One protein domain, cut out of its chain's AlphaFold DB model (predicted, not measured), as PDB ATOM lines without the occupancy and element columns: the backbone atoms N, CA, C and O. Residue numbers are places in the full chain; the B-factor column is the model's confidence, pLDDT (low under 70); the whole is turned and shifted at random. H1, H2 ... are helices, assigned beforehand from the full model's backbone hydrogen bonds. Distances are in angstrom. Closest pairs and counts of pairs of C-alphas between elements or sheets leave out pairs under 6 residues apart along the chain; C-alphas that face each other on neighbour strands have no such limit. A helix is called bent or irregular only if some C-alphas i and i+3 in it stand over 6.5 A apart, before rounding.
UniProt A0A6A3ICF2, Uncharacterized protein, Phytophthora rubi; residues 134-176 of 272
ATOM      1  N   ARG A 134     179.422 215.413 157.647       80.25
ATOM      2  CA  ARG A 134     178.880 216.579 158.346       80.25
ATOM      3  C   ARG A 134     178.976 216.324 159.844       80.25
ATOM      4  O   ARG A 134     178.484 215.275 160.269       80.25
ATOM      5  N   PRO A 135     179.542 217.237 160.646       82.31
ATOM      6  CA  PRO A 135     179.532 217.082 162.093       82.31
ATOM      7  C   PRO A 135     178.085 217.093 162.626       82.31
ATOM      8  O   PRO A 135     177.205 217.709 162.012       82.31
ATOM      9  N   PRO A 136     177.793 216.401 163.741       87.38
ATOM     10  CA  PRO A 136     176.513 216.534 164.430       87.38
ATOM     11  C   PRO A 136     176.246 217.991 164.832       87.38
ATOM     12  O   PRO A 136     177.172 218.711 165.208       87.38
ATOM     13  N   ARG A 137     174.976 218.417 164.794       84.94
ATOM     14  CA  ARG A 137     174.580 219.815 165.065       84.94
ATOM     15  C   ARG A 137     175.065 220.323 166.421       84.94
ATOM     16  O   ARG A 137     175.588 221.420 166.505       84.94
ATOM     17  N   CYS A 138     175.001 219.483 167.455       82.12
ATOM     18  CA  CYS A 138     175.463 219.837 168.798       82.12
ATOM     19  C   CYS A 138     176.941 220.253 168.866       82.12
ATOM     20  O   CYS A 138     177.305 221.000 169.766       82.12
ATOM     21  N   ILE A 139     177.775 219.780 167.936       84.50
ATOM     22  CA  ILE A 139     179.193 220.135 167.837       84.50
ATOM     23  C   ILE A 139     179.395 221.296 166.865       84.50
ATOM     24  O   ILE A 139     180.196 222.182 167.137       84.50
ATOM     25  N   ALA A 140     178.663 221.302 165.748       84.56
ATOM     26  CA  ALA A 140     178.730 222.377 164.760       84.56
ATOM     27  C   ALA A 140     178.281 223.734 165.332       84.56
ATOM     28  O   ALA A 140     178.871 224.755 165.001       84.56
ATOM     29  N   ASP A 141     177.281 223.723 166.215       84.88
ATOM     30  CA  ASP A 141     176.685 224.921 166.813       84.88
ATOM     31  C   ASP A 141     177.393 225.347 168.120       84.88
ATOM     32  O   ASP A 141     176.912 226.228 168.839       84.88
ATOM     33  N   MET A 142     178.521 224.715 168.486       83.75
ATOM     34  CA  MET A 142     179.288 225.132 169.663       83.75
ATOM     35  C   MET A 142     179.866 226.534 169.462       83.75
ATOM     36  O   MET A 142     180.527 226.818 168.468       83.75
ATOM     37  N   THR A 143     179.661 227.402 170.454       88.56
ATOM     38  CA  THR A 143     180.277 228.730 170.466       88.56
ATOM     39  C   THR A 143     181.790 228.620 170.629       88.56
ATOM     40  O   THR A 143     182.292 227.718 171.308       88.56
ATOM     41  N   GLN A 144     182.513 229.577 170.047       85.69
ATOM     42  CA  GLN A 144     183.972 229.614 170.102       85.69
ATOM     43  C   GLN A 144     184.497 229.597 171.549       85.69
ATOM     44  O   GLN A 144     185.404 228.828 171.845       85.69
ATOM     45  N   ASP A 145     183.847 230.311 172.475       88.81
ATOM     46  CA  ASP A 145     184.229 230.329 173.897       88.81
ATOM     47  C   ASP A 145     184.211 228.934 174.534       88.81
ATOM     48  O   ASP A 145     185.091 228.570 175.317       88.81
ATOM     49  N   LYS A 146     183.213 228.113 174.181       88.00
ATOM     50  CA  LYS A 146     183.121 226.731 174.667       88.00
ATOM     51  C   LYS A 146     184.196 225.862 174.025       88.00
ATOM     52  O   LYS A 146     184.753 225.002 174.704       88.00
ATOM     53  N   CYS A 147     184.493 226.069 172.743       89.19
ATOM     54  CA  CYS A 147     185.584 225.382 172.056       89.19
ATOM     55  C   CYS A 147     186.937 225.709 172.702       89.19
ATOM     56  O   CYS A 147     187.712 224.795 172.976       89.19
ATOM     57  N   ASP A 148     187.187 226.976 173.017       88.75
ATOM     58  CA  ASP A 148     188.444 227.439 173.603       88.75
ATOM     59  C   ASP A 148     188.587 227.023 175.068       88.75
ATOM     60  O   ASP A 148     189.664 226.590 175.476       88.75
ATOM     61  N   ALA A 149     187.498 227.016 175.844       90.00
ATOM     62  CA  ALA A 149     187.493 226.441 177.188       90.00
ATOM     63  C   ALA A 149     187.876 224.952 177.173       90.00
ATOM     64  O   ALA A 149     188.632 224.487 178.025       90.00
ATOM     65  N   VAL A 150     187.388 224.201 176.181       89.31
ATOM     66  CA  VAL A 150     187.754 222.793 175.999       89.31
ATOM     67  C   VAL A 150     189.213 222.672 175.572       89.31
ATOM     68  O   VAL A 150     189.949 221.922 176.201       89.31
ATOM     69  N   ARG A 151     189.675 223.430 174.575       91.62
ATOM     70  CA  ARG A 151     191.087 223.414 174.157       91.62
ATOM     71  C   ARG A 151     192.023 223.726 175.323       91.62
ATOM     72  O   ARG A 151     193.001 223.016 175.507       91.62
ATOM     73  N   LYS A 152     191.672 224.708 176.158       89.62
ATOM     74  CA  LYS A 152     192.421 225.049 177.370       89.62
ATOM     75  C   LYS A 152     192.417 223.911 178.388       89.62
ATOM     76  O   LYS A 152     193.477 223.585 178.904       89.62
ATOM     77  N   LYS A 153     191.255 223.293 178.645       89.31
ATOM     78  CA  LYS A 153     191.122 222.173 179.592       89.31
ATOM     79  C   LYS A 153     191.976 220.964 179.200       89.31
ATOM     80  O   LYS A 153     192.527 220.316 180.069       89.31
ATOM     81  N   TRP A 154     192.080 220.664 177.907       86.81
ATOM     82  CA  TRP A 154     192.853 219.519 177.405       86.81
ATOM     83  C   TRP A 154     194.241 219.920 176.884       86.81
ATOM     84  O   TRP A 154     194.868 219.149 176.162       86.81
ATOM     85  N   HIS A 155     194.697 221.138 177.198       88.19
ATOM     86  CA  HIS A 155     195.991 221.688 176.781       88.19
ATOM     87  C   HIS A 155     196.284 221.552 175.271       88.19
ATOM     88  O   HIS A 155     197.420 221.344 174.849       88.19
ATOM     89  N   ILE A 156     195.249 221.687 174.438       89.88
ATOM     90  CA  ILE A 156     195.347 221.608 172.980       89.88
ATOM     91  C   ILE A 156     195.795 222.970 172.450       89.88
ATOM     92  O   ILE A 156     195.006 223.915 172.390       89.88
ATOM     93  N   LEU A 157     197.054 223.055 172.025       89.06
ATOM     94  CA  LEU A 157     197.572 224.204 171.288       89.06
ATOM     95  C   LEU A 157     197.204 224.061 169.807       89.06
ATOM     96  O   LEU A 157     197.542 223.057 169.180       89.06
ATOM     97  N   VAL A 158     196.507 225.052 169.248       87.56
ATOM     98  CA  VAL A 158     196.163 225.068 167.823       87.56
ATOM     99  C   VAL A 158     196.708 226.322 167.160       87.56
ATOM    100  O   VAL A 158     196.470 227.431 167.628       87.56
ATOM    101  N   GLU A 159     197.389 226.125 166.037       85.75
ATOM    102  CA  GLU A 159     197.856 227.178 165.142       85.75
ATOM    103  C   GLU A 159     197.133 227.038 163.797       85.75
ATOM    104  O   GLU A 159     197.085 225.950 163.223       85.75
ATOM    105  N   GLY A 160     196.554 228.125 163.290       85.56
ATOM    106  CA  GLY A 160     195.847 228.135 162.007       85.56
ATOM    107  C   GLY A 160     194.574 228.977 162.021       85.56
ATOM    108  O   GLY A 160     194.121 229.440 163.065       85.56
ATOM    109  N   GLU A 161     194.006 229.176 160.836       80.19
ATOM    110  CA  GLU A 161     192.721 229.846 160.616       80.19
ATOM    111  C   GLU A 161     191.624 228.789 160.390       80.19
ATOM    112  O   GLU A 161     191.914 227.731 159.832       80.19
ATOM    113  N   ASP A 162     190.387 229.073 160.817       83.62
ATOM    114  CA  ASP A 162     189.223 228.169 160.709       83.62
ATOM    115  C   ASP A 162     189.410 226.808 161.419       83.62
ATOM    116  O   ASP A 162     189.391 225.731 160.821       83.62
ATOM    117  N   VAL A 163     189.637 226.852 162.737       85.19
ATOM    118  CA  VAL A 163     189.850 225.642 163.546       85.19
ATOM    119  C   VAL A 163     188.513 224.974 163.889       85.19
ATOM    120  O   VAL A 163     187.691 225.595 164.573       85.19
ATOM    121  N   PRO A 164     188.316 223.685 163.553       87.69
ATOM    122  CA  PRO A 164     187.075 222.989 163.864       87.69
ATOM    123  C   PRO A 164     186.830 222.851 165.381       87.69
ATOM    124  O   PRO A 164     187.773 222.855 166.189       87.69
ATOM    125  N   PRO A 165     185.558 222.706 165.792       89.06
ATOM    126  CA  PRO A 165     185.192 222.486 167.187       89.06
ATOM    127  C   PRO A 165     185.761 221.150 167.708       89.06
ATOM    128  O   PRO A 165     185.718 220.141 166.998       89.06
ATOM    129  N   PRO A 166     186.289 221.108 168.946       89.50
ATOM    130  CA  PRO A 166     186.848 219.889 169.522       89.50
ATOM    131  C   PRO A 166     185.753 218.858 169.844       89.50
ATOM    132  O   PRO A 166     184.746 219.176 170.478       89.50
ATOM    133  N   ILE A 167     185.975 217.597 169.455       89.31
ATOM    134  CA  ILE A 167     185.052 216.476 169.695       89.31
ATOM    135  C   ILE A 167     185.565 215.632 170.861       89.31
ATOM    136  O   ILE A 167     186.634 215.041 170.770       89.31
ATOM    137  N   LYS A 168     184.790 215.558 171.948       84.38
ATOM    138  CA  LYS A 168     185.196 214.865 173.185       84.38
ATOM    139  C   LYS A 168     184.882 213.369 173.200       84.38
ATOM    140  O   LYS A 168     185.535 212.625 173.912       84.38
ATOM    141  N   SER A 169     183.851 212.941 172.471       84.12
ATOM    142  CA  SER A 169     183.385 211.549 172.476       84.12
ATOM    143  C   SER A 169     183.332 210.985 171.061       84.12
ATOM    144  O   SER A 169     182.918 211.666 170.117       84.12
ATOM    145  N   PHE A 170     183.731 209.719 170.934       84.12
ATOM    146  CA  PHE A 170     183.755 208.971 169.679       84.12
ATOM    147  C   PHE A 170     182.369 208.815 169.047       84.12
ATOM    148  O   PHE A 170     182.259 208.726 167.824       84.12
ATOM    149  N   GLU A 171     181.300 208.855 169.842       84.25
ATOM    150  CA  GLU A 171     179.924 208.751 169.341       84.25
ATOM    151  C   GLU A 171     179.577 209.913 168.402       84.25
ATOM    152  O   GLU A 171     178.935 209.736 167.363       84.25
ATOM    153  N   TYR A 172     180.088 211.106 168.706       84.56
ATOM    154  CA  TYR A 172     179.849 212.294 167.896       84.56
ATOM    155  C   TYR A 172     180.761 212.399 166.664       84.56
ATOM    156  O   TYR A 172     180.574 213.294 165.841       84.56
ATOM    157  N   MET A 173     181.705 211.471 166.475       86.69
ATOM    158  CA  MET A 173     182.551 211.418 165.274       86.69
ATOM    159  C   MET A 173     181.834 210.787 164.061       86.69
ATOM    160  O   MET A 173     182.346 210.842 162.942       86.69
ATOM    161  N   ARG A 174     180.611 210.255 164.255       85.81
ATOM    162  CA  ARG A 174     179.776 209.580 163.235       85.81
ATOM    163  C   ARG A 174     180.456 208.360 162.604       85.81
ATOM    164  O   ARG A 174     180.319 208.116 161.404       85.81
ATOM    165  N   PHE A 175     181.176 207.585 163.410       86.94
ATOM    166  CA  PHE A 175     181.694 206.297 162.971       86.94
ATOM    167  C   PHE A 175     180.566 205.261 162.806       86.94
ATOM    168  O   PHE A 175     179.591 205.285 163.558       86.94
ATOM    169  N   PRO A 176     180.691 204.332 161.843       90.25
ATOM    170  CA  PRO A 176     179.907 203.108 161.799       90.25
ATOM    171  C   PRO A 176     179.851 202.397 163.161       90.25
ATOM    172  O   PRO A 176     180.877 202.322 163.841       90.25
TER     173      PRO A 176
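This is residues 134 to 176 of the 272 residues of an uncharacterized protein of Phytophthora rubi (UniProt A0A6A3ICF2). One ten-residue helix, H2, is joined to two four-residue helices, H1 and H3, in a loose-knit arrangement in which no helix touches another. H1 and H3 are toward one end of an elongated outline and H2 toward the other, while the long link of residues 154 to 169 swings out past H2 to Glu 159 and folds back through the middle to H3. The printed part has 43 residues with three named helices, in the order H1, H2, H3, and no named strand; its class is all helix, though the helices hold 18 of the 43 residues. It is only just compact, close to loose, with a radius of gyration of the C-alphas of 10.8 A, and its C-alphas span 29 by 17 by 17 A.

H2, residues 144 to 153, is the longest helix. H1, residues 137 to 140, comes before it along the chain, and the two are apart, with no C-alpha of the one within 8 A of the other. H3, residues 170 to 173, is likewise apart from H2. H1 and H3 are close but not clearly touching, with 1 pair of C-alphas within 8 A; the closest C-alphas are those of Ile 139 and Tyr 172, 7.9 A apart. The centres of H1 and H3 are 11.2 A apart. In H2 every O i to N i+4 pair is within hydrogen-bond range, while H1 and H3 are too short for such a pair and each has its 1 O i to N i+3 pair within range.

H2 runs 14.0 A from the C-alpha of Gln 144 at (183.972, 229.614, 170.102) to that of Lys 153 at (191.122, 222.173, 179.592). H1 begins at the C-alpha of Arg 137, at (174.580, 219.815, 165.065), and measures 4.9 A to the C-alpha of Ala 140. H3 measures 5.2 A from the C-alpha of Phe 170 to that of Met 173, which is at (182.551, 211.418, 165.274). No helix is bent or irregular.

The two C-alphas farthest apart are those of Glu 159 and Pro 176, at 30.2 A. The first and last printed C-alphas, of Arg 134 and Pro 176, are 13.9 A apart. The printed part has no cut. The link from H1 to H2 is tight, with 3 residues. The link from H2 to H3 is long, with 16 residues, and its C-alphas lie 2 to 14 A from the mean of all C-alphas. The mean pLDDT of the printed part is 86.6, and no printed residue is under 70.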